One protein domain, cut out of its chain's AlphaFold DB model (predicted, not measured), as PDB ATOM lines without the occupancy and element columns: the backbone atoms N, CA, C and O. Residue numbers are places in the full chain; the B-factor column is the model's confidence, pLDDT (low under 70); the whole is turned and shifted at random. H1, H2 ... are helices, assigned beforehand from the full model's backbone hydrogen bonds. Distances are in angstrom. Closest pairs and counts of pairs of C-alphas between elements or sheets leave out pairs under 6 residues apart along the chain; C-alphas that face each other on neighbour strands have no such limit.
ATOM      1  N   TYR A1032     165.910 173.667 199.092       97.38
ATOM      2  CA  TYR A1032     166.666 172.460 198.744       97.38
ATOM      3  C   TYR A1032     168.134 172.560 199.194       97.38
ATOM      4  O   TYR A1032     168.696 171.623 199.761       97.38
ATOM      5  N   ARG A1033     168.736 173.741 199.012       96.12
ATOM      6  CA  ARG A1033     170.126 174.040 199.381       96.12
ATOM      7  C   ARG A1033     170.385 173.983 200.889       96.12
ATOM      8  O   ARG A1033     171.490 173.613 201.272       96.12
ATOM      9  N   LYS A1034     169.409 174.339 201.737       95.06
ATOM     10  CA  LYS A1034     169.551 174.257 203.205       95.06
ATOM     11  C   LYS A1034     169.083 172.923 203.783       95.06
ATOM     12  O   LYS A1034     169.670 172.454 204.751       95.06
ATOM     13  N   GLU A1035     168.043 172.316 203.214       96.19
ATOM     14  CA  GLU A1035     167.403 171.140 203.809       96.19
ATOM     15  C   GLU A1035     167.919 169.810 203.241       96.19
ATOM     16  O   GLU A1035     167.982 168.840 203.992       96.19
ATOM     17  N   VAL A1036     168.291 169.747 201.953       98.19
ATOM     18  CA  VAL A1036     168.556 168.481 201.235       98.19
ATOM     19  C   VAL A1036     170.007 168.352 200.782       98.19
ATOM     20  O   VAL A1036     170.638 167.335 201.061       98.19
ATOM     21  N   GLN A1037     170.569 169.374 200.125       98.44
ATOM     22  CA  GLN A1037     171.947 169.318 199.622       98.44
ATOM     23  C   GLN A1037     172.979 168.917 200.699       98.44
ATOM     24  O   GLN A1037     173.809 168.058 200.399       98.44
ATOM     25  N   PRO A1038     172.905 169.403 201.960       98.19
ATOM     26  CA  PRO A1038     173.853 168.999 203.002       98.19
ATOM     27  C   PRO A1038     173.841 167.494 203.307       98.19
ATOM     28  O   PRO A1038     174.853 166.939 203.736       98.19
ATOM     29  N   VAL A1039     172.715 166.809 203.065       98.50
ATOM     30  CA  VAL A1039     172.631 165.348 203.188       98.50
ATOM     31  C   VAL A1039     173.470 164.685 202.096       98.50
ATOM     32  O   VAL A1039     174.279 163.801 202.384       98.50
ATOM     33  N   PHE A1040     173.338 165.132 200.845       98.44
ATOM     34  CA  PHE A1040     174.146 164.600 199.748       98.44
ATOM     35  C   PHE A1040     175.625 164.931 199.912       98.44
ATOM     36  O   PHE A1040     176.454 164.047 199.695       98.44
ATOM     37  N   ASP A1041     175.966 166.136 200.364       98.38
ATOM     38  CA  ASP A1041     177.351 166.530 200.633       98.38
ATOM     39  C   ASP A1041     178.004 165.599 201.663       98.38
ATOM     40  O   ASP A1041     179.138 165.151 201.481       98.38
ATOM     41  N   ARG A1042     177.260 165.249 202.720       97.81
ATOM     42  CA  ARG A1042     177.742 164.387 203.803       97.81
ATOM     43  C   ARG A1042     177.900 162.924 203.393       97.81
ATOM     44  O   ARG A1042     178.858 162.287 203.826       97.81
ATOM     45  N   TYR A1043     176.964 162.378 202.616       97.50
ATOM     46  CA  TYR A1043     176.867 160.928 202.400       97.50
ATOM     47  C   TYR A1043     177.179 160.458 200.976       97.50
ATOM     48  O   TYR A1043     177.549 159.298 200.797       97.50
ATOM     49  N   CYS A1044     177.033 161.317 199.967       97.31
ATOM     50  CA  CYS A1044     176.975 160.890 198.567       97.31
ATOM     51  C   CYS A1044     178.041 161.545 197.683       97.31
ATOM     52  O   CYS A1044     178.637 160.866 196.841       97.31
ATOM     53  N   VAL A1045     178.302 162.845 197.863       97.69
ATOM     54  CA  VAL A1045     179.134 163.643 196.946       97.69
ATOM     55  C   VAL A1045     180.545 163.083 196.822       97.69
ATOM     56  O   VAL A1045     181.058 163.034 195.715       97.69
ATOM     57  N   HIS A1046     181.145 162.524 197.879       96.00
ATOM     58  CA  HIS A1046     182.482 161.915 197.793       96.00
ATOM     59  C   HIS A1046     182.651 160.929 196.613       96.00
ATOM     60  O   HIS A1046     183.715 160.880 195.987       96.00
ATOM     61  N   CYS A1047     181.599 160.170 196.283       96.81
ATOM     62  CA  CYS A1047     181.567 159.287 195.116       96.81
ATOM     63  C   CYS A1047     180.859 159.923 193.906       96.81
ATOM     64  O   CYS A1047     181.257 159.664 192.769       96.81
ATOM     65  N   HIS A1048     179.828 160.736 194.142       97.38
ATOM     66  CA  HIS A1048     178.933 161.325 193.140       97.38
ATOM     67  C   HIS A1048     179.272 162.791 192.797       97.38
ATOM     68  O   HIS A1048     178.379 163.635 192.716       97.38
ATOM     69  N   ASP A1049     180.555 163.088 192.587       97.69
ATOM     70  CA  ASP A1049     181.061 164.425 192.235       97.69
ATOM     71  C   ASP A1049     181.540 164.512 190.773       97.69
ATOM     72  O   ASP A1049     181.713 163.495 190.091       97.69
ATOM     73  N   PHE A1050     181.801 165.731 190.295       94.69
ATOM     74  CA  PHE A1050     182.440 165.990 189.006       94.69
ATOM     75  C   PHE A1050     183.750 165.197 188.864       94.69
ATOM     76  O   PHE A1050     184.540 165.063 189.801       94.69
ATOM     77  N   GLY A1051     183.967 164.615 187.682       89.31
ATOM     78  CA  GLY A1051     185.151 163.802 187.380       89.31
ATOM     79  C   GLY A1051     185.207 162.432 188.073       89.31
ATOM     80  O   GLY A1051     186.139 161.666 187.825       89.31
ATOM     81  N   LYS A1052     184.231 162.069 188.918       94.69
ATOM     82  CA  LYS A1052     184.172 160.744 189.557       94.69
ATOM     83  C   LYS A1052     183.374 159.743 188.711       94.69
ATOM     84  O   LYS A1052     182.352 160.118 188.132       94.69
ATOM     85  N   PRO A1053     183.742 158.443 188.706       94.38
ATOM     86  CA  PRO A1053     182.998 157.423 187.965       94.38
ATOM     87  C   PRO A1053     181.509 157.338 188.333       94.38
ATOM     88  O   PRO A1053     180.668 157.205 187.449       94.38
ATOM     89  N   ALA A1054     181.147 157.453 189.620       94.25
ATOM     90  CA  ALA A1054     179.734 157.421 190.014       94.25
ATOM     91  C   ALA A1054     178.998 158.730 189.661       94.25
ATOM     92  O   ALA A1054     177.815 158.683 189.319       94.25
ATOM     93  N   GLY A1055     179.708 159.866 189.643       93.56
ATOM     94  CA  GLY A1055     179.201 161.162 189.180       93.56
ATOM     95  C   GLY A1055     178.779 161.166 187.707       93.56
ATOM     96  O   GLY A1055     177.783 161.790 187.358       93.56
ATOM     97  N   GLN A1056     179.442 160.382 186.846       91.25
ATOM     98  CA  GLN A1056     179.012 160.204 185.447       91.25
ATOM     99  C   GLN A1056     177.615 159.565 185.349       91.25
ATOM    100  O   GLN A1056     176.826 159.895 184.460       91.25
ATOM    101  N   LYS A1057     177.275 158.668 186.288       93.06
ATOM    102  CA  LYS A1057     175.953 158.029 186.352       93.06
ATOM    103  C   LYS A1057     174.905 158.943 186.980       93.06
ATOM    104  O   LYS A1057     173.808 159.062 186.438       93.06
ATOM    105  N   LEU A1058     175.223 159.577 188.102       95.62
ATOM    106  CA  LEU A1058     174.351 160.519 188.800       95.62
ATOM    107  C   LEU A1058     175.232 161.528 189.529       95.62
ATOM    108  O   LEU A1058     175.954 161.145 190.448       95.62
ATOM    109  N   LEU A1059     175.177 162.788 189.118       97.38
ATOM    110  CA  LEU A1059     175.956 163.850 189.735       97.38
ATOM    111  C   LEU A1059     175.129 164.475 190.867       97.38
ATOM    112  O   LEU A1059     174.012 164.926 190.644       97.38
ATOM    113  N   LEU A1060     175.666 164.463 192.089       97.94
ATOM    114  CA  LEU A1060     174.999 164.974 193.297       97.94
ATOM    115  C   LEU A1060     175.722 166.182 193.906       97.94
ATOM    116  O   LEU A1060     175.400 166.605 195.018       97.94
ATOM    117  N   ALA A1061     176.684 166.738 193.170       98.12
ATOM    118  CA  ALA A1061     177.447 167.905 193.567       98.12
ATOM    119  C   ALA A1061     176.541 169.118 193.830       98.12
ATOM    120  O   ALA A1061     175.540 169.341 193.142       98.12
ATOM    121  N   GLY A1062     176.904 169.897 194.847       97.19
ATOM    122  CA  GLY A1062     176.137 171.057 195.275       97.19
ATOM    123  C   GLY A1062     176.294 172.287 194.385       97.19
ATOM    124  O   GLY A1062     175.588 173.259 194.635       97.19
ATOM    125  N   ASP A1063     177.179 172.263 193.391       97.38
ATOM    126  CA  ASP A1063     177.600 173.431 192.616       97.38
ATOM    127  C   ASP A1063     176.439 174.113 191.897       97.38
ATOM    128  O   ASP A1063     175.643 173.463 191.215       97.38
ATOM    129  N   ARG A1064     176.362 175.432 192.061       95.69
ATOM    130  CA  ARG A1064     175.364 176.294 191.427       95.69
ATOM    131  C   ARG A1064     175.603 176.371 189.926       95.69
ATOM    132  O   ARG A1064     176.735 176.595 189.490       95.69
ATOM    133  N   ASP A1065     174.526 176.234 189.167       92.44
ATOM    134  CA  ASP A1065     174.506 176.465 187.724       92.44
ATOM    135  C   ASP A1065     173.721 177.747 187.397       92.44
ATOM    136  O   ASP A1065     173.581 178.625 188.251       92.44
ATOM    137  N   ASP A1066     173.267 177.907 186.152       90.75
ATOM    138  CA  ASP A1066     172.562 179.104 185.685       90.75
ATOM    139  C   ASP A1066     171.247 179.379 186.424       90.75
ATOM    140  O   ASP A1066     170.847 180.540 186.505       90.75
ATOM    141  N   THR A1067     170.570 178.357 186.959       92.62
ATOM    142  CA  THR A1067     169.254 178.541 187.590       92.62
ATOM    143  C   THR A1067     169.080 177.794 188.911       92.62
ATOM    144  O   THR A1067     168.333 178.261 189.759       92.62
ATOM    145  N   PHE A1068     169.728 176.655 189.128       94.81
ATOM    146  CA  PHE A1068     169.616 175.853 190.344       94.81
ATOM    147  C   PHE A1068     171.009 175.381 190.787       94.81
ATOM    148  O   PHE A1068     171.955 176.168 190.874       94.81
ATOM    149  N   ASN A1069     171.138 174.097 191.114       96.38
ATOM    150  CA  ASN A1069     172.411 173.434 191.301       96.38
ATOM    151  C   ASN A1069     172.426 172.071 190.600       96.38
ATOM    152  O   ASN A1069     171.380 171.510 190.252       96.38
ATOM    153  N   ALA A1070     173.630 171.528 190.429       96.94
ATOM    154  CA  ALA A1070     173.849 170.332 189.630       96.94
ATOM    155  C   ALA A1070     173.030 169.124 190.114       96.94
ATOM    156  O   ALA A1070     172.384 168.460 189.302       96.94
ATOM    157  N   SER A1071     173.001 168.857 191.422       97.75
ATOM    158  CA  SER A1071     172.272 167.712 191.982       97.75
ATOM    159  C   SER A1071     170.758 167.784 191.768       97.75
ATOM    160  O   SER A1071     170.150 166.773 191.413       97.75
ATOM    161  N   TYR A1072     170.143 168.960 191.941       96.88
ATOM    162  CA  TYR A1072     168.706 169.142 191.747       96.88
ATOM    163  C   TYR A1072     168.322 168.869 190.291       96.88
ATOM    164  O   TYR A1072     167.426 168.065 190.016       96.88
ATOM    165  N   ASN A1073     169.068 169.466 189.355       94.12
ATOM    166  CA  ASN A1073     168.873 169.269 187.921       94.12
ATOM    167  C   ASN A1073     169.079 167.812 187.494       94.12
ATOM    168  O   ASN A1073     168.330 167.288 186.671       94.12
ATOM    169  N   GLU A1074     170.066 167.129 188.066       95.12
ATOM    170  CA  GLU A1074     170.351 165.724 187.780       95.12
ATOM    171  C   GLU A1074     169.265 164.775 188.284       95.12
ATOM    172  O   GLU A1074     168.823 163.903 187.532       95.12
ATOM    173  N   LEU A1075     168.818 164.946 189.532       96.31
ATOM    174  CA  LEU A1075     167.770 164.120 190.137       96.31
ATOM    175  C   LEU A1075     166.452 164.230 189.370       96.31
ATOM    176  O   LEU A1075     165.790 163.213 189.132       96.31
ATOM    177  N   TRP A1076     166.122 165.451 188.949       93.12
ATOM    178  CA  TRP A1076     164.978 165.753 188.104       93.12
ATOM    179  C   TRP A1076     165.109 165.128 186.707       93.12
ATOM    180  O   TRP A1076     164.337 164.234 186.351       93.12
ATOM    181  N   ARG A1077     166.113 165.540 185.919       91.69
ATOM    182  CA  ARG A1077     166.207 165.176 184.494       91.69
ATOM    183  C   ARG A1077     166.384 163.674 184.272       91.69
ATOM    184  O   ARG A1077     165.992 163.149 183.235       91.69
ATOM    185  N   LYS A1078     167.021 162.977 185.224       94.00
ATOM    186  CA  LYS A1078     167.235 161.520 185.181       94.00
ATOM    187  C   LYS A1078     166.105 160.736 185.855       94.00
ATOM    188  O   LYS A1078     166.203 159.512 185.945       94.00
ATOM    189  N   GLN A1079     165.049 161.416 186.312       93.94
ATOM    190  CA  GLN A1079     163.838 160.820 186.884       93.94
ATOM    191  C   GLN A1079     164.137 159.869 188.057       93.94
ATOM    192  O   GLN A1079     163.611 158.754 188.131       93.94
ATOM    193  N   TYR A1080     165.033 160.289 188.959       96.44
ATOM    194  CA  TYR A1080     165.292 159.572 190.216       96.44
ATOM    195  C   TYR A1080     164.237 159.880 191.284       96.44
ATOM    196  O   TYR A1080     164.042 159.084 192.204       96.44
ATOM    197  N   ILE A1081     163.543 161.006 191.134       97.06
ATOM    198  CA  ILE A1081     162.351 161.368 191.895       97.06
ATOM    199  C   ILE A1081     161.110 161.170 191.022       97.06
ATOM    200  O   ILE A1081     161.166 161.353 189.806       97.06
ATOM    201  N   HIS A1082     159.999 160.790 191.643       96.19
ATOM    202  CA  HIS A1082     158.697 160.666 190.999       96.19
ATOM    203  C   HIS A1082     157.713 161.594 191.707       96.19
ATOM    204  O   HIS A1082     157.088 161.219 192.697       96.19
ATOM    205  N   VAL A1083     157.613 162.827 191.223       93.88
ATOM    206  CA  VAL A1083     156.700 163.839 191.763       93.88
ATOM    207  C   VAL A1083     155.548 164.083 190.793       93.88
ATOM    208  O   VAL A1083     155.691 163.832 189.596       93.88
ATOM    209  N   VAL A1084     154.406 164.549 191.302       91.06
ATOM    210  CA  VAL A1084     153.210 164.772 190.472       91.06
ATOM    211  C   VAL A1084     153.395 165.940 189.504       91.06
ATOM    212  O   VAL A1084     152.823 165.941 188.412       91.06
ATOM    213  N   GLY A1085     154.250 166.898 189.859       88.62
ATOM    214  CA  GLY A1085     154.506 168.041 189.011       88.62
ATOM    215  C   GLY A1085     153.330 169.017 188.978       88.62
ATOM    216  O   GLY A1085     152.505 169.046 189.894       88.62
ATOM    217  N   ALA A1086     153.223 169.761 187.875       79.94
ATOM    218  CA  ALA A1086     151.996 170.473 187.536       79.94
ATOM    219  C   ALA A1086     150.830 169.477 187.384       79.94
ATOM    220  O   ALA A1086     149.703 169.818 187.692       79.94
ATOM    221  N   GLY A1087     151.092 168.214 187.019       77.31
ATOM    222  CA  GLY A1087     150.134 167.104 187.101       77.31
ATOM    223  C   GLY A1087     148.783 167.339 186.406       77.31
ATOM    224  O   GLY A1087     148.632 168.281 185.641       77.31
ATOM    225  N   PRO A1088     147.782 166.472 186.618       80.31
ATOM    226  CA  PRO A1088     146.392 166.741 186.241       80.31
ATOM    227  C   PRO A1088     145.616 167.398 187.398       80.31
ATOM    228  O   PRO A1088     146.044 167.283 188.553       80.31
ATOM    229  N   SER A1089     144.451 168.004 187.139       76.19
ATOM    230  CA  SER A1089     143.502 168.446 188.187       76.19
ATOM    231  C   SER A1089     143.054 167.317 189.117       76.19
ATOM    232  O   SER A1089     142.968 167.515 190.330       76.19
ATOM    233  N   ALA A1090     142.802 166.126 188.567       80.06
ATOM    234  CA  ALA A1090     142.252 164.988 189.298       80.06
ATOM    235  C   ALA A1090     143.137 164.538 190.469       80.06
ATOM    236  O   ALA A1090     144.349 164.374 190.327       80.06
ATOM    237  N   THR A1091     142.537 164.258 191.626       85.38
ATOM    238  CA  THR A1091     143.251 163.679 192.782       85.38
ATOM    239  C   THR A1091     143.944 162.362 192.393       85.38
ATOM    240  O   THR A1091     143.460 161.631 191.539       85.38
ATOM    241  N   GLN A1092     145.121 162.077 192.960       89.62
ATOM    242  CA  GLN A1092     145.905 160.888 192.598       89.62
ATOM    243  C   GLN A1092     145.675 159.736 193.590       89.62
ATOM    244  O   GLN A1092     145.452 160.005 194.777       89.62
ATOM    245  N   PRO A1093     145.743 158.461 193.153       94.62
ATOM    246  CA  PRO A1093     145.694 157.316 194.061       94.62
ATOM    247  C   PRO A1093     146.788 157.379 195.136       94.62
ATOM    248  O   PRO A1093     147.903 157.833 194.878       94.62
ATOM    249  N   ALA A1094     146.493 156.896 196.344       96.38
ATOM    250  CA  ALA A1094     147.496 156.789 197.401       96.38
ATOM    251  C   ALA A1094     148.729 155.987 196.934       96.38
ATOM    252  O   ALA A1094     148.614 155.039 196.155       96.38
ATOM    253  N   TYR A1095     149.913 156.367 197.418       96.62
ATOM    254  CA  TYR A1095     151.221 155.812 197.034       96.62
ATOM    255  C   TYR A1095     151.637 155.966 195.559       96.62
ATOM    256  O   TYR A1095     152.730 155.521 195.204       96.62
ATOM    257  N   SER A1096     150.825 156.574 194.683       95.62
ATOM    258  CA  SER A1096     151.132 156.617 193.245       95.62
ATOM    259  C   SER A1096     152.261 157.584 192.877       95.62
ATOM    260  O   SER A1096     152.804 157.497 191.779       95.62
ATOM    261  N   TRP A1097     152.616 158.503 193.776       95.81
ATOM    262  CA  TRP A1097     153.671 159.494 193.589       95.81
ATOM    263  C   TRP A1097     154.339 159.859 194.922       95.81
ATOM    264  O   TRP A1097     153.926 159.402 195.988       95.81
ATOM    265  N   GLY A1098     155.393 160.670 194.865       97.12
ATOM    266  CA  GLY A1098     156.163 161.091 196.031       97.12
ATOM    267  C   GLY A1098     157.257 160.091 196.405       97.12
ATOM    268  O   GLY A1098     157.805 159.375 195.558       97.12
ATOM    269  N   SER A1099     157.617 160.056 197.685       98.19
ATOM    270  CA  SER A1099     158.721 159.244 198.209       98.19
ATOM    271  C   SER A1099     158.559 157.746 197.936       98.19
ATOM    272  O   SER A1099     159.516 157.120 197.483       98.19
ATOM    273  N   HIS A1100     157.362 157.173 198.103       97.75
ATOM    274  CA  HIS A1100     157.114 155.748 197.827       97.75
ATOM    275  C   HIS A1100     157.334 155.351 196.361       97.75
ATOM    276  O   HIS A1100     157.778 154.234 196.097       97.75
ATOM    277  N   ALA A1101     157.045 156.250 195.418       97.56
ATOM    278  CA  ALA A1101     157.168 155.999 193.981       97.56
ATOM    279  C   ALA A1101     158.564 156.339 193.418       97.56
ATOM    280  O   ALA A1101     158.836 156.135 192.233       97.56
ATOM    281  N   SER A1102     159.462 156.892 194.240       98.38
ATOM    282  CA  SER A1102     160.742 157.439 193.786       98.38
ATOM    283  C   SER A1102     161.877 156.411 193.820       98.38
ATOM    284  O   SER A1102     162.218 155.876 194.876       98.38
ATOM    285  N   LYS A1103     162.561 156.226 192.681       97.62
ATOM    286  CA  LYS A1103     163.725 155.322 192.540       97.62
ATOM    287  C   LYS A1103     164.849 155.641 193.528       97.62
ATOM    288  O   LYS A1103     165.532 154.738 194.002       97.62
ATOM    289  N   LEU A1104     165.058 156.922 193.842       97.25
ATOM    290  CA  LEU A1104     166.040 157.337 194.843       97.25
ATOM    291  C   LEU A1104     165.735 156.710 196.210       97.25
ATOM    292  O   LEU A1104     166.630 156.160 196.844       97.25
ATOM    293  N   VAL A1105     164.476 156.757 196.646       97.94
ATOM    294  CA  VAL A1105     164.051 156.248 197.957       97.94
ATOM    295  C   VAL A1105     164.120 154.723 197.999       97.94
ATOM    296  O   VAL A1105     164.570 154.167 198.999       97.94
ATOM    297  N   GLU A1106     163.771 154.046 196.901       96.81
ATOM    298  CA  GLU A1106     163.956 152.597 196.757       96.81
ATOM    299  C   GLU A1106     165.418 152.191 197.017       96.81
ATOM    300  O   GLU A1106     165.684 151.308 197.836       96.81
ATOM    301  N   VAL A1107     166.375 152.889 196.395       94.88
ATOM    302  CA  VAL A1107     167.812 152.640 196.594       94.88
ATOM    303  C   VAL A1107     168.245 152.936 198.031       94.88
ATOM    304  O   VAL A1107     168.990 152.150 198.618       94.88
ATOM    305  N   LEU A1108     167.783 154.042 198.622       94.94
ATOM    306  CA  LEU A1108     168.143 154.416 199.994       94.94
ATOM    307  C   LEU A1108     167.630 153.400 201.026       94.94
ATOM    308  O   LEU A1108     168.350 153.093 201.976       94.94
ATOM    309  N   ARG A1109     166.435 152.831 200.822       94.50
ATOM    310  CA  ARG A1109     165.867 151.789 201.699       94.50
ATOM    311  C   ARG A1109     166.497 150.415 201.471       94.50
ATOM    312  O   ARG A1109     166.692 149.675 202.430       94.50
ATOM    313  N   GLY A1110     166.838 150.079 200.224       92.50
ATOM    314  CA  GLY A1110     167.530 148.830 199.875       92.50
ATOM    315  C   GLY A1110     168.998 148.780 200.317       92.50
ATOM    316  O   GLY A1110     169.591 147.701 200.369       92.50
ATOM    317  N   GLY A1111     169.571 149.934 200.667       89.38
ATOM    318  CA  GLY A1111     170.974 150.103 201.029       89.38
ATOM    319  C   GLY A1111     171.862 150.393 199.815       89.38
ATOM    320  O   GLY A1111     171.696 149.830 198.733       89.38
ATOM    321  N   HIS A1112     172.857 151.266 200.001       92.56
ATOM    322  CA  HIS A1112     173.798 151.650 198.949       92.56
ATOM    323  C   HIS A1112     175.248 151.530 199.428       92.56
ATOM    324  O   HIS A1112     175.818 152.466 199.987       92.56
ATOM    325  N   LYS A1113     175.856 150.360 199.183       90.00
ATOM    326  CA  LYS A1113     177.220 150.030 199.641       90.00
ATOM    327  C   LYS A1113     177.333 150.224 201.161       90.00
ATOM    328  O   LYS A1113     176.516 149.672 201.891       90.00
ATOM    329  N   ASP A1114     178.310 151.005 201.617       88.19
ATOM    330  CA  ASP A1114     178.580 151.251 203.036       88.19
ATOM    331  C   ASP A1114     177.894 152.525 203.569       88.19
ATOM    332  O   ASP A1114     178.101 152.910 204.721       88.19
ATOM    333  N   VAL A1115     177.066 153.189 202.753       92.69
ATOM    334  CA  VAL A1115     176.354 154.411 203.147       92.69
ATOM    335  C   VAL A1115     175.160 154.063 204.040       92.69
ATOM    336  O   VAL A1115     174.302 153.262 203.669       92.69
ATOM    337  N   LYS A1116     175.084 154.705 205.211       91.62
ATOM    338  CA  LYS A1116     173.957 154.615 206.151       91.62
ATOM    339  C   LYS A1116     173.510 156.015 206.556       91.62
ATOM    340  O   LYS A1116     174.263 156.728 207.217       91.62
ATOM    341  N   LEU A1117     172.298 156.394 206.160       95.56
ATOM    342  CA  LEU A1117     171.696 157.673 206.539       95.56
ATOM    343  C   LEU A1117     171.163 157.592 207.975       95.56
ATOM    344  O   LEU A1117     170.631 156.560 208.388       95.56
ATOM    345  N   ASP A1118     171.291 158.686 208.724       96.00
ATOM    346  CA  ASP A1118     170.515 158.872 209.953       96.00
ATOM    347  C   ASP A1118     169.046 159.233 209.631       96.00
ATOM    348  O   ASP A1118     168.710 159.557 208.488       96.00
ATOM    349  N   LYS A1119     168.154 159.134 210.631       95.62
ATOM    350  CA  LYS A1119     166.705 159.349 210.446       95.62
ATOM    351  C   LYS A1119     166.393 160.740 209.903       95.62
ATOM    352  O   LYS A1119     165.602 160.861 208.978       95.62
ATOM    353  N   GLU A1120     167.035 161.771 210.445       97.44
ATOM    354  CA  GLU A1120     166.827 163.151 210.006       97.44
ATOM    355  C   GLU A1120     167.248 163.340 208.544       97.44
ATOM    356  O   GLU A1120     166.513 163.919 207.747       97.44
ATOM    357  N   SER A1121     168.405 162.796 208.168       97.94
ATOM    358  CA  SER A1121     168.914 162.838 206.796       97.94
ATOM    359  C   SER A1121     167.973 162.141 205.810       97.94
ATOM    360  O   SER A1121     167.742 162.650 204.714       97.94
ATOM    361  N   PHE A1122     167.403 160.995 206.195       97.94
ATOM    362  CA  PHE A1122     166.397 160.303 205.389       97.94
ATOM    363  C   PHE A1122     165.106 161.125 205.265       97.94
ATOM    364  O   PHE A1122     164.619 161.338 204.154       97.94
ATOM    365  N   ASP A1123     164.610 161.668 206.380       98.06
ATOM    366  CA  ASP A1123     163.376 162.459 206.435       98.06
ATOM    367  C   ASP A1123     163.435 163.714 205.577       98.06
ATOM    368  O   ASP A1123     162.451 164.067 204.926       98.06
ATOM    369  N   ARG A1124     164.590 164.380 205.545       98.31
ATOM    370  CA  ARG A1124     164.838 165.553 204.700       98.31
ATOM    371  C   ARG A1124     164.660 165.237 203.217       98.31
ATOM    372  O   ARG A1124     164.018 166.012 202.509       98.31
ATOM    373  N   ILE A1125     165.162 164.086 202.763       98.44
ATOM    374  CA  ILE A1125     165.031 163.648 201.366       98.44
ATOM    375  C   ILE A1125     163.578 163.288 201.045       98.44
ATOM    376  O   ILE A1125     163.038 163.803 200.067       98.44
ATOM    377  N   VAL A1126     162.928 162.435 201.848       98.50
ATOM    378  CA  VAL A1126     161.551 162.000 201.545       98.50
ATOM    379  C   VAL A1126     160.558 163.155 201.653       98.50
ATOM    380  O   VAL A1126     159.721 163.304 200.773       98.50
ATOM    381  N   THR A1127     160.717 164.046 202.637       98.50
ATOM    382  CA  THR A1127     159.864 165.238 202.775       98.50
ATOM    383  C   THR A1127     160.018 166.173 201.582       98.50
ATOM    384  O   THR A1127     159.019 166.665 201.076       98.50
ATOM    385  N   TRP A1128     161.239 166.410 201.091       98.06
ATOM    386  CA  TRP A1128     161.445 167.229 199.893       98.06
ATOM    387  C   TRP A1128     160.714 166.667 198.670       98.06
ATOM    388  O   TRP A1128     160.038 167.415 197.966       98.06
ATOM    389  N   ILE A1129     160.815 165.355 198.440       98.38
ATOM    390  CA  ILE A1129     160.118 164.683 197.337       98.38
ATOM    391  C   ILE A1129     158.597 164.794 197.521       98.38
ATOM    392  O   ILE A1129     157.893 165.170 196.586       98.38
ATOM    393  N   ASP A1130     158.102 164.509 198.726       98.00
ATOM    394  CA  ASP A1130     156.674 164.550 199.061       98.00
ATOM    395  C   ASP A1130     156.083 165.959 198.931       98.00
ATOM    396  O   ASP A1130     154.914 166.105 198.598       98.00
ATOM    397  N   LEU A1131     156.875 167.008 199.156       96.75
ATOM    398  CA  LEU A1131     156.473 168.407 198.971       96.75
ATOM    399  C   LEU A1131     156.454 168.859 197.500       96.75
ATOM    400  O   LEU A1131     156.398 170.060 197.249       96.75
ATOM    401  N   ASN A1132     156.516 167.926 196.544       95.56
ATOM    402  CA  ASN A1132     156.596 168.188 195.102       95.56
ATOM    403  C   ASN A1132     157.923 168.855 194.668       95.56
ATOM    404  O   ASN A1132     157.992 169.596 193.690       95.56
ATOM    405  N   ALA A1133     159.009 168.554 195.391       95.94
ATOM    406  CA  ALA A1133     160.390 168.937 195.086       95.94
ATOM    407  C   ALA A1133     160.673 170.453 194.895       95.94
ATOM    408  O   ALA A1133     161.312 170.838 193.903       95.94
ATOM    409  N   PRO A1134     160.306 171.331 195.854       95.19
ATOM    410  CA  PRO A1134     160.648 172.753 195.798       95.19
ATOM    411  C   PRO A1134     162.171 172.973 195.873       95.19
ATOM    412  O   PRO A1134     162.883 172.208 196.531       95.19
ATOM    413  N   TYR A1135     162.674 174.030 195.221       95.88
ATOM    414  CA  TYR A1135     164.091 174.420 195.271       95.88
ATOM    415  C   TYR A1135     164.305 175.742 196.015       95.88
ATOM    416  O   TYR A1135     164.974 175.760 197.053       95.88
ATOM    417  N   TYR A1136     163.743 176.840 195.491       95.56
ATOM    418  CA  TYR A1136     163.923 178.181 196.043       95.56
ATOM    419  C   TYR A1136     162.969 178.455 197.215       95.56
ATOM    420  O   TYR A1136     161.760 178.292 197.056       95.56
ATOM    421  N   PRO A1137     163.466 179.002 198.340       94.94
ATOM    422  CA  PRO A1137     162.625 179.408 199.460       94.94
ATOM    423  C   PRO A1137     161.973 180.784 199.272       94.94
ATOM    424  O   PRO A1137     161.258 181.219 200.165       94.94
ATOM    425  N   THR A1138     162.225 181.520 198.186       93.62
ATOM    426  CA  THR A1138     161.670 182.872 197.984       93.62
ATOM    427  C   THR A1138     161.463 183.195 196.510       93.62
ATOM    428  O   THR A1138     162.291 182.831 195.676       93.62
ATOM    429  N   TYR A1139     160.389 183.925 196.192       94.38
ATOM    430  CA  TYR A1139     160.144 184.479 194.855       94.38
ATOM    431  C   TYR A1139     160.958 185.749 194.573       94.38
ATOM    432  O   TYR A1139     161.007 186.186 193.430       94.38
ATOM    433  N   ALA A1140     161.588 186.357 195.583       95.50
ATOM    434  CA  ALA A1140     162.386 187.563 195.384       95.50
ATOM    435  C   ALA A1140     163.638 187.246 194.558       95.50
ATOM    436  O   ALA A1140     164.241 186.175 194.708       95.50
ATOM    437  N   SER A1141     164.058 188.193 193.722       95.62
ATOM    438  CA  SER A1141     165.235 188.040 192.870       95.62
ATOM    439  C   SER A1141     166.309 189.087 193.161       95.62
ATOM    440  O   SER A1141     166.023 190.260 193.397       95.62
ATOM    441  N   ALA A1142     167.571 188.661 193.102       95.88
ATOM    442  CA  ALA A1142     168.719 189.559 193.006       95.88
ATOM    443  C   ALA A1142     169.000 189.979 191.548       95.88
ATOM    444  O   ALA A1142     169.615 191.017 191.321       95.88
ATOM    445  N   TYR A1143     168.528 189.218 190.564       94.88
ATOM    446  CA  TYR A1143     168.850 189.380 189.145       94.88
ATOM    447  C   TYR A1143     167.560 189.428 188.307       94.88
ATOM    448  O   TYR A1143     167.278 188.502 187.546       94.88
ATOM    449  N   PRO A1144     166.729 190.474 188.476       94.06
ATOM    450  CA  PRO A1144     165.370 190.503 187.935       94.06
ATOM    451  C   PRO A1144     165.298 190.511 186.401       94.06
ATOM    452  O   PRO A1144     164.247 190.173 185.861       94.06
ATOM    453  N   ASP A1145     166.398 190.857 185.726       93.75
ATOM    454  CA  ASP A1145     166.494 190.989 184.266       93.75
ATOM    455  C   ASP A1145     167.311 189.868 183.601       93.75
ATOM    456  O   ASP A1145     167.364 189.779 182.374       93.75
ATOM    457  N   ASN A1146     167.934 188.996 184.399       94.56
ATOM    458  CA  ASN A1146     168.777 187.914 183.894       94.56
ATOM    459  C   ASN A1146     167.945 186.658 183.603       94.56
ATOM    460  O   ASN A1146     166.795 186.534 184.036       94.56
ATOM    461  N   LEU A1147     168.544 185.696 182.887       92.19
ATOM    462  CA  LEU A1147     167.919 184.405 182.583       92.19
ATOM    463  C   LEU A1147     167.256 183.809 183.833       92.19
ATOM    464  O   LEU A1147     167.843 183.818 184.918       92.19
ATOM    465  N   SER A1148     166.007 183.359 183.655       91.81
ATOM    466  CA  SER A1148     165.136 182.765 184.681       91.81
ATOM    467  C   SER A1148     164.853 183.643 185.915       91.81
ATOM    468  O   SER A1148     164.210 183.197 186.868       91.81
ATOM    469  N   GLY A1149     165.303 184.902 185.908       94.31
ATOM    470  CA  GLY A1149     165.325 185.766 187.083       94.31
ATOM    471  C   GLY A1149     166.299 185.282 188.162       94.31
ATOM    472  O   GLY A1149     166.140 185.670 189.321       94.31
ATOM    473  N   ARG A1150     167.252 184.393 187.834       94.50
ATOM    474  CA  ARG A1150     168.168 183.748 188.799       94.50
ATOM    475  C   ARG A1150     169.630 183.730 188.368       94.50
ATOM    476  O   ARG A1150     170.489 183.684 189.245       94.50
ATOM    477  N   CYS A1151     169.915 183.788 187.070       95.12
ATOM    478  CA  CYS A1151     171.277 183.636 186.574       95.12
ATOM    479  C   CYS A1151     172.173 184.820 186.980       95.12
ATOM    480  O   CYS A1151     171.775 185.973 186.799       95.12
ATOM    481  N   PRO A1152     173.394 184.579 187.488       95.75
ATOM    482  CA  PRO A1152     174.338 185.648 187.817       95.75
ATOM    483  C   PRO A1152     175.043 186.245 186.590       95.75
ATOM    484  O   PRO A1152     175.735 187.253 186.726       95.75
ATOM    485  N   LEU A1153     174.896 185.629 185.413       96.62
ATOM    486  CA  LEU A1153     175.402 186.144 184.144       96.62
ATOM    487  C   LEU A1153     174.316 186.948 183.425       96.62
ATOM    488  O   LEU A1153     173.148 186.553 183.417       96.62
ATOM    489  N   ASP A1154     174.710 188.050 182.795       95.06
ATOM    490  CA  ASP A1154     173.817 188.820 181.932       95.06
ATOM    491  C   ASP A1154     173.642 188.173 180.541       95.06
ATOM    492  O   ASP A1154     174.298 187.191 180.173       95.06
ATOM    493  N   ASN A1155     172.734 188.732 179.739       92.38
ATOM    494  CA  ASN A1155     172.423 188.200 178.411       92.38
ATOM    495  C   ASN A1155     173.614 188.267 177.439       92.38
ATOM    496  O   ASN A1155     173.734 187.399 176.575       92.38
ATOM    497  N   ALA A1156     174.497 189.263 177.568       96.25
ATOM    498  CA  ALA A1156     175.666 189.397 176.699       96.25
ATOM    499  C   ALA A1156     176.722 188.335 177.035       96.25
ATOM    500  O   ALA A1156     177.276 187.698 176.137       96.25
ATOM    501  N   GLN A1157     176.947 188.086 178.324       97.50
ATOM    502  CA  GLN A1157     177.818 187.024 178.814       97.50
ATOM    503  C   GLN A1157     177.310 185.642 178.392       97.50
ATOM    504  O   GLN A1157     178.094 184.834 177.895       97.50
ATOM    505  N   LEU A1158     176.007 185.373 178.525       95.88
ATOM    506  CA  LEU A1158     175.407 184.101 178.104       95.88
ATOM    507  C   LEU A1158     175.470 183.894 176.585       95.88
ATOM    508  O   LEU A1158     175.765 182.784 176.129       95.88
ATOM    509  N   ALA A1159     175.228 184.944 175.796       96.25
ATOM    510  CA  ALA A1159     175.381 184.892 174.343       96.25
ATOM    511  C   ALA A1159     176.832 184.580 173.961       96.25
ATOM    512  O   ALA A1159     177.088 183.656 173.188       96.25
ATOM    513  N   ARG A1160     177.799 185.265 174.584       97.56
ATOM    514  CA  ARG A1160     179.216 185.015 174.322       97.56
ATOM    515  C   ARG A1160     179.648 183.610 174.735       97.56
ATOM    516  O   ARG A1160     180.372 182.942 174.002       97.56
ATOM    517  N   LEU A1161     179.175 183.123 175.878       96.75
ATOM    518  CA  LEU A1161     179.470 181.765 176.329       96.75
ATOM    519  C   LEU A1161     178.868 180.712 175.386       96.75
ATOM    520  O   LEU A1161     179.500 179.687 175.123       96.75
ATOM    521  N   THR A1162     177.689 180.993 174.819       96.50
ATOM    522  CA  THR A1162     177.069 180.171 173.768       96.50
ATOM    523  C   THR A1162     177.951 180.115 172.519       96.50
ATOM    524  O   THR A1162     178.210 179.026 172.012       96.50
ATOM    525  N   GLU A1163     178.475 181.249 172.045       96.81
ATOM    526  CA  GLU A1163     179.377 181.300 170.880       96.81
ATOM    527  C   GLU A1163     180.674 180.507 171.091       96.81
ATOM    528  O   GLU A1163     181.165 179.848 170.174       96.81
ATOM    529  N   LEU A1164     181.245 180.579 172.298       96.56
ATOM    530  CA  LEU A1164     182.511 179.924 172.619       96.56
ATOM    531  C   LEU A1164     182.368 178.406 172.744       96.56
ATOM    532  O   LEU A1164     183.232 177.676 172.265       96.56
ATOM    533  N   THR A1165     181.295 177.943 173.390       95.12
ATOM    534  CA  THR A1165     181.121 176.533 173.788       95.12
ATOM    535  C   THR A1165     180.181 175.746 172.871       95.12
ATOM    536  O   THR A1165     180.179 174.518 172.899       95.12
ATOM    537  N   GLY A1166     179.347 176.430 172.080       93.75
ATOM    538  CA  GLY A1166     178.260 175.824 171.306       93.75
ATOM    539  C   GLY A1166     177.061 175.365 172.148       93.75
ATOM    540  O   GLY A1166     176.118 174.782 171.606       93.75
ATOM    541  N   VAL A1167     177.066 175.601 173.465       93.50
ATOM    542  CA  VAL A1167     175.960 175.246 174.362       93.50
ATOM    543  C   VAL A1167     174.896 176.348 174.327       93.50
ATOM    544  O   VAL A1167     175.204 177.488 174.663       93.50
ATOM    545  N   PRO A1168     173.631 176.048 173.976       90.81
ATOM    546  CA  PRO A1168     172.581 177.059 173.906       90.81
ATOM    547  C   PRO A1168     172.025 177.361 175.306       90.81
ATOM    548  O   PRO A1168     170.970 176.848 175.678       90.81
ATOM    549  N   PHE A1169     172.721 178.184 176.098       90.44
ATOM    550  CA  PHE A1169     172.344 178.452 177.497       90.44
ATOM    551  C   PHE A1169     170.932 179.029 177.646       90.44
ATOM    552  O   PHE A1169     170.217 178.664 178.573       90.44
ATOM    553  N   ALA A1170     170.483 179.841 176.685       81.19
ATOM    554  CA  ALA A1170     169.111 180.345 176.655       81.19
ATOM    555  C   ALA A1170     168.051 179.225 176.621       81.19
ATOM    556  O   ALA A1170     166.954 179.431 177.124       81.19
ATOM    557  N   ASN A1171     168.380 178.039 176.090       83.19
ATOM    558  CA  ASN A1171     167.467 176.895 175.998       83.19
ATOM    559  C   ASN A1171     167.490 176.004 177.249       83.19
ATOM    560  O   ASN A1171     166.647 175.115 177.379       83.19
ATOM    561  N   LEU A1172     168.437 176.208 178.174       82.00
ATOM    562  CA  LEU A1172     168.483 175.449 179.429       82.00
ATOM    563  C   LEU A1172     167.336 175.831 180.375       82.00
ATOM    564  O   LEU A1172     167.028 175.078 181.294       82.00
ATOM    565  N   ASN A1173     166.630 176.930 180.100       83.38
ATOM    566  CA  ASN A1173     165.455 177.354 180.856       83.38
ATOM    567  C   ASN A1173     164.146 176.617 180.507       83.38
ATOM    568  O   ASN A1173     163.080 177.034 180.964       83.38
ATOM    569  N   SER A1174     164.215 175.578 179.667       84.44
ATOM    570  CA  SER A1174     163.066 174.830 179.158       84.44
ATOM    571  C   SER A1174     163.010 173.417 179.733       84.44
ATOM    572  O   SER A1174     163.960 172.640 179.600       84.44
ATOM    573  N   PHE A1175     161.850 173.056 180.284       83.69
ATOM    574  CA  PHE A1175     161.573 171.737 180.859       83.69
ATOM    575  C   PHE A1175     161.825 170.580 179.883       83.69
ATOM    576  O   PHE A1175     162.267 169.511 180.291       83.69
ATOM    577  N   SER A1176     161.583 170.776 178.584       80.44
ATOM    578  CA  SER A1176     161.747 169.732 177.564       80.44
ATOM    579  C   SER A1176     163.126 169.709 176.897       80.44
ATOM    580  O   SER A1176     163.438 168.744 176.201       80.44
ATOM    581  N   ALA A1177     163.938 170.760 177.052       78.62
ATOM    582  CA  ALA A1177     165.196 170.923 176.311       78.62
ATOM    583  C   ALA A1177     166.449 171.026 177.198       78.62
ATOM    584  O   ALA A1177     167.566 171.043 176.670       78.62
ATOM    585  N   ASN A1178     166.294 171.080 178.525       79.19
ATOM    586  CA  ASN A1178     167.420 171.168 179.450       79.19
ATOM    587  C   ASN A1178     168.336 169.928 179.335       79.19
ATOM    588  O   ASN A1178     167.906 168.781 179.473       79.19
ATOM    589  N   ARG A1179     169.631 170.164 179.082       79.56
ATOM    590  CA  ARG A1179     170.652 169.119 178.855       79.56
ATOM    591  C   ARG A1179     171.385 168.684 180.135       79.56
ATOM    592  O   ARG A1179     172.393 167.983 180.058       79.56
ATOM    593  N   GLY A1180     170.882 169.068 181.304       84.38
ATOM    594  CA  GLY A1180     171.553 168.934 182.593       84.38
ATOM    595  C   GLY A1180     172.535 170.073 182.884       84.38
ATOM    596  O   GLY A1180     172.657 171.001 182.082       84.38
ATOM    597  N   PRO A1181     173.251 170.002 184.019       90.56
ATOM    598  CA  PRO A1181     174.149 171.065 184.460       90.56
ATOM    599  C   PRO A1181     175.317 171.235 183.482       90.56
ATOM    600  O   PRO A1181     176.126 170.327 183.303       90.56
ATOM    601  N   GLN A1182     175.388 172.396 182.827       94.12
ATOM    602  CA  GLN A1182     176.480 172.768 181.911       94.12
ATOM    603  C   GLN A1182     177.504 173.705 182.562       94.12
ATOM    604  O   GLN A1182     178.619 173.832 182.057       94.12
ATOM    605  N   LEU A1183     177.134 174.324 183.685       95.00
ATOM    606  CA  LEU A1183     177.933 175.295 184.425       95.00
ATOM    607  C   LEU A1183     178.158 174.823 185.855       95.00
ATOM    608  O   LEU A1183     177.290 174.195 186.456       95.00
ATOM    609  N   SER A1184     179.315 175.183 186.395       96.62
ATOM    610  CA  SER A1184     179.609 175.141 187.821       96.62
ATOM    611  C   SER A1184     180.198 176.487 188.225       96.62
ATOM    612  O   SER A1184     181.357 176.770 187.946       96.62
ATOM    613  N   PHE A1185     179.421 177.345 188.882       97.19
ATOM    614  CA  PHE A1185     179.956 178.617 189.377       97.19
ATOM    615  C   PHE A1185     180.816 178.438 190.628       97.19
ATOM    616  O   PHE A1185     181.701 179.246 190.889       97.19
ATOM    617  N   ASP A1186     180.592 177.387 191.415       96.38
ATOM    618  CA  ASP A1186     181.395 177.136 192.614       96.38
ATOM    619  C   ASP A1186     182.805 176.634 192.250       96.38
ATOM    620  O   ASP A1186     183.793 177.078 192.854       96.38
ATOM    621  N   ARG A1187     182.911 175.814 191.194       97.38
ATOM    622  CA  ARG A1187     184.164 175.302 190.608       97.38
ATOM    623  C   ARG A1187     184.178 175.500 189.077       97.38
ATOM    624  O   ARG A1187     183.930 174.535 188.349       97.38
ATOM    625  N   PRO A1188     184.440 176.732 188.588       97.69
ATOM    626  CA  PRO A1188     184.359 177.114 187.170       97.69
ATOM    627  C   PRO A1188     185.062 176.169 186.200       97.69
ATOM    628  O   PRO A1188     184.496 175.823 185.164       97.69
ATOM    629  N   GLU A1189     186.247 175.696 186.565       95.94
ATOM    630  CA  GLU A1189     187.082 174.787 185.787       95.94
ATOM    631  C   GLU A1189     186.462 173.399 185.564       95.94
ATOM    632  O   GLU A1189     186.838 172.704 184.628       95.94
ATOM    633  N   LEU A1190     185.490 172.996 186.389       95.69
ATOM    634  CA  LEU A1190     184.784 171.716 186.259       95.69
ATOM    635  C   LEU A1190     183.503 171.821 185.418       95.69
ATOM    636  O   LEU A1190     182.768 170.838 185.304       95.69
ATOM    637  N   SER A1191     183.212 172.994 184.847       96.06
ATOM    638  CA  SER A1191     182.005 173.222 184.048       96.06
ATOM    639  C   SER A1191     181.991 172.331 182.797       96.06
ATOM    640  O   SER A1191     182.881 172.462 181.952       96.06
ATOM    641  N   PRO A1192     180.974 171.464 182.610       94.75
ATOM    642  CA  PRO A1192     180.932 170.543 181.472       94.75
ATOM    643  C   PRO A1192     180.995 171.211 180.094       94.75
ATOM    644  O   PRO A1192     181.521 170.610 179.157       94.75
ATOM    645  N   CYS A1193     180.527 172.458 179.958       95.00
ATOM    646  CA  CYS A1193     180.610 173.202 178.698       95.00
ATOM    647  C   CYS A1193     182.050 173.515 178.248       95.00
ATOM    648  O   CYS A1193     182.252 173.871 177.088       95.00
ATOM    649  N   LEU A1194     183.044 173.405 179.139       96.31
ATOM    650  CA  LEU A1194     184.454 173.650 178.826       96.31
ATOM    651  C   LEU A1194     185.169 172.417 178.260       96.31
ATOM    652  O   LEU A1194     186.167 172.575 177.559       96.31
ATOM    653  N   ALA A1195     184.656 171.206 178.513       91.94
ATOM    654  CA  ALA A1195     185.315 169.958 178.118       91.94
ATOM    655  C   ALA A1195     185.632 169.864 176.607       91.94
ATOM    656  O   ALA A1195     186.721 169.412 176.265       91.94
ATOM    657  N   PRO A1196     184.769 170.331 175.676       91.38
ATOM    658  CA  PRO A1196     185.106 170.337 174.249       91.38
ATOM    659  C   PRO A1196     186.236 171.306 173.856       91.38
ATOM    660  O   PRO A1196     186.738 171.214 172.739       91.38
ATOM    661  N   LEU A1197     186.604 172.260 174.722       93.31
ATOM    662  CA  LEU A1197     187.569 173.328 174.429       93.31
ATOM    663  C   LEU A1197     188.976 173.051 174.970       93.31
ATOM    664  O   LEU A1197     189.932 173.609 174.433       93.31
ATOM    665  N   GLU A1198     189.096 172.219 176.007       83.25
ATOM    666  CA  GLU A1198     190.329 172.014 176.785       83.25
ATOM    667  C   GLU A1198     191.526 171.609 175.905       83.25
ATOM    668  O   GLU A1198     192.600 172.200 176.018       83.25
ATOM    669  N   ASP A1199     191.299 170.713 174.939       80.81
ATOM    670  CA  ASP A1199     192.323 170.246 173.991       80.81
ATOM    671  C   ASP A1199     192.233 170.901 172.597       80.81
ATOM    672  O   ASP A1199     193.136 170.744 171.771       80.81
ATOM    673  N   ALA A1200     191.145 171.624 172.306       80.31
ATOM    674  CA  ALA A1200     190.826 172.106 170.959       80.31
ATOM    675  C   ALA A1200     191.177 173.586 170.725       80.31
ATOM    676  O   ALA A1200     191.598 173.944 169.624       80.31
ATOM    677  N   ASP A1201     190.999 174.455 171.730       92.00
ATOM    678  CA  ASP A1201     191.252 175.898 171.611       92.00
ATOM    679  C   ASP A1201     191.491 176.548 172.989       92.00
ATOM    680  O   ASP A1201     190.571 177.007 173.674       92.00
ATOM    681  N   ALA A1202     192.764 176.651 173.383       90.62
ATOM    682  CA  ALA A1202     193.179 177.253 174.654       90.62
ATOM    683  C   ALA A1202     192.850 178.760 174.776       90.62
ATOM    684  O   ALA A1202     192.908 179.327 175.873       90.62
ATOM    685  N   GLY A1203     192.558 179.446 173.664       93.88
ATOM    686  CA  GLY A1203     192.083 180.829 173.668       93.88
ATOM    687  C   GLY A1203     190.627 180.890 174.114       93.88
ATOM    688  O   GLY A1203     190.322 181.532 175.123       93.88
ATOM    689  N   LYS A1204     189.758 180.146 173.419       95.69
ATOM    690  CA  LYS A1204     188.331 180.043 173.759       95.69
ATOM    691  C   LYS A1204     188.102 179.470 175.150       95.69
ATOM    692  O   LYS A1204     187.245 179.980 175.861       95.69
ATOM    693  N   TYR A1205     188.880 178.462 175.557       97.38
ATOM    694  CA  TYR A1205     188.796 177.888 176.902       97.38
ATOM    695  C   TYR A1205     189.005 178.956 177.985       97.38
ATOM    696  O   TYR A1205     188.180 179.093 178.884       97.38
ATOM    697  N   ARG A1206     190.078 179.755 177.882       96.94
ATOM    698  CA  ARG A1206     190.383 180.808 178.869       96.94
ATOM    699  C   ARG A1206     189.314 181.895 178.904       96.94
ATOM    700  O   ARG A1206     188.967 182.364 179.983       96.94
ATOM    701  N   GLU A1207     188.794 182.283 177.744       97.75
ATOM    702  CA  GLU A1207     187.721 183.273 177.664       97.75
ATOM    703  C   GLU A1207     186.424 182.740 178.291       97.75
ATOM    704  O   GLU A1207     185.850 183.395 179.160       97.75
ATOM    705  N   ALA A1208     186.006 181.524 177.933       98.12
ATOM    706  CA  ALA A1208     184.817 180.888 178.492       98.12
ATOM    707  C   ALA A1208     184.935 180.711 180.014       98.12
ATOM    708  O   ALA A1208     184.020 181.086 180.745       98.12
ATOM    709  N   LEU A1209     186.084 180.229 180.502       98.25
ATOM    710  CA  LEU A1209     186.365 180.112 181.932       98.25
ATOM    711  C   LEU A1209     186.255 181.470 182.640       98.25
ATOM    712  O   LEU A1209     185.606 181.553 183.679       98.25
ATOM    713  N   SER A1210     186.801 182.541 182.055       98.38
ATOM    714  CA  SER A1210     186.728 183.885 182.648       98.38
ATOM    715  C   SER A1210     185.292 184.409 182.793       98.38
ATOM    716  O   SER A1210     184.974 185.081 183.775       98.38
ATOM    717  N   ILE A1211     184.393 184.062 181.861       98.50
ATOM    718  CA  ILE A1211     182.966 184.409 181.951       98.50
ATOM    719  C   ILE A1211     182.311 183.657 183.118       98.50
ATOM    720  O   ILE A1211     181.562 184.247 183.894       98.50
ATOM    721  N   ILE A1212     182.616 182.369 183.287       98.44
ATOM    722  CA  ILE A1212     182.069 181.552 184.381       98.44
ATOM    723  C   ILE A1212     182.610 182.036 185.738       98.44
ATOM    724  O   ILE A1212     181.855 182.165 186.704       98.44
ATOM    725  N   GLU A1213     183.895 182.392 185.811       98.50
ATOM    726  CA  GLU A1213     184.501 183.022 186.989       98.50
ATOM    727  C   GLU A1213     183.852 184.370 187.331       98.50
ATOM    728  O   GLU A1213     183.663 184.670 188.512       98.50
ATOM    729  N   ALA A1214     183.446 185.163 186.335       97.94
ATOM    730  CA  ALA A1214     182.680 186.383 186.578       97.94
ATOM    731  C   ALA A1214     181.328 186.072 187.244       97.94
ATOM    732  O   ALA A1214     180.954 186.736 188.209       97.94
ATOM    733  N   GLY A1215     180.635 185.008 186.821       97.25
ATOM    734  CA  GLY A1215     179.418 184.526 187.486       97.25
ATOM    735  C   GLY A1215     179.649 184.143 188.953       97.25
ATOM    736  O   GLY A1215     178.877 184.538 189.831       97.25
ATOM    737  N   LYS A1216     180.764 183.460 189.253       97.50
ATOM    738  CA  LYS A1216     181.196 183.156 190.632       97.50
ATOM    739  C   LYS A1216     181.418 184.420 191.463       97.50
ATOM    740  O   LYS A1216     180.983 184.496 192.617       97.50
ATOM    741  N   GLN A1217     182.101 185.411 190.892       97.62
ATOM    742  CA  GLN A1217     182.352 186.695 191.548       97.62
ATOM    743  C   GLN A1217     181.037 187.431 191.827       97.62
ATOM    744  O   GLN A1217     180.833 187.894 192.950       97.62
ATOM    745  N   THR A1218     180.110 187.449 190.866       96.00
ATOM    746  CA  THR A1218     178.772 188.030 191.030       96.00
ATOM    747  C   THR A1218     177.992 187.348 192.151       96.00
ATOM    748  O   THR A1218     177.481 188.040 193.029       96.00
ATOM    749  N   LEU A1219     177.953 186.012 192.193       94.44
ATOM    750  CA  LEU A1219     177.289 185.262 193.270       94.44
ATOM    751  C   LEU A1219     177.926 185.492 194.645       94.44
ATOM    752  O   LEU A1219     177.241 185.410 195.661       94.44
ATOM    753  N   THR A1220     179.232 185.754 194.694       93.62
ATOM    754  CA  THR A1220     179.941 186.057 195.945       93.62
ATOM    755  C   THR A1220     179.618 187.468 196.433       93.62
ATOM    756  O   THR A1220     179.368 187.670 197.617       93.62
ATOM    757  N   ALA A1221     179.604 188.448 195.525       94.50
ATOM    758  CA  ALA A1221     179.310 189.842 195.848       94.50
ATOM    759  C   ALA A1221     177.820 190.078 196.141       94.50
ATOM    760  O   ALA A1221     177.468 190.914 196.972       94.50
ATOM    761  N   ARG A1222     176.944 189.346 195.451       93.56
ATOM    762  CA  ARG A1222     175.493 189.445 195.559       93.56
ATOM    763  C   ARG A1222     174.893 188.040 195.499       93.56
ATOM    764  O   ARG A1222     174.593 187.589 194.401       93.56
TER     765      ARG A1222
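This is residues 1032 to 1222 of the 1277 residues of the protein "LamGL domain-containing protein" of Armatimonadetes bacterium CG_4_8_14_3_um_filter_66_20 (UniProt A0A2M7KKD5). Two small groups of helices sit at opposite ends of a body made largely of loops: H1, H2 and H5 gather round H6 at one end, and H7 lies between H8 and the long H9 at the other. The short H4 sits near the middle, H3 lies off by itself, and a long loop, residues 1078 to 1102, reaches far out between H4 and H5. The printed part has 191 residues with nine named helices, H1 to H9 in that order, and no named strand; its class is all helix, though the helices hold 80 of the 191 residues. It is compact, with a radius of gyration of the C-alphas of 17.7 A and spans of 53 by 40 by 29 A.

H1, residues 1032 to 1035, and H2, residues 1037 to 1043, meet only through their tight link. H3, residues 1053 to 1057, is apart from the other helices. H4, residues 1070 to 1077, is close to H2 but not clearly touching, about perpendicular at 82 degrees; the closest C-alphas, of Gln 1037 and Ser 1071, are 7.8 A apart. H5, residues 1103 to 1110, is close but not clearly touching to H6, residues 1119 to 1130, at a shallow tilt of 26 degrees, opposite ways; their closest C-alphas, of Val 1105 and Val 1126, are 7.2 A apart. H6 only just touches H2, with 3 pairs of C-alphas within 8 A, through its residues 1121 to 1125 alone; the closest are Val 1039 and Ser 1121, 5.8 A, at a steep tilt of 43 degrees, opposite ways. H1 is close to H6 but not clearly touching, the C-alphas of Glu 1035 and Arg 1124 being closest at 6.2 A. H7, residues 1155 to 1165, touches H8, residues 1169 to 1173; the closest C-alphas, of Thr 1162 and Phe 1169, are 6.3 A apart. H9, residues 1202 to 1221, touches H7 with residues 1204 to 1211 alone, closest at the C-alphas of Leu 1161 and Ala 1208, 5.8 A, opposite ways at a shallow tilt of 34 degrees, only just short of steep. In H2, H4, H5, H7 and H9 every O i to N i+4 pair is within hydrogen-bond range; H6 has 7 of 8, H3 0 of 1 but 2 of 2 O i to N i+3 pairs, H8 0 of 1 and 1 of 2, and H1 is too short for an i+4 pair.

H1 begins at C-alpha 1032, (166.666, 172.460, 198.744). H6 is 16.0 A long and H7 15.3 A. H9, 28.3 A, ends at C-alpha 1221, (179.310, 189.842, 195.848).

The C-alphas of Ala 1094 and Gly 1203 are the two farthest apart, 55.9 A. The links H3 to H4, H4 to H5, H6 to H7 and H8 to H9 are long. The printed part has no cut, its mean pLDDT is 94.0, and no printed residue is under 70.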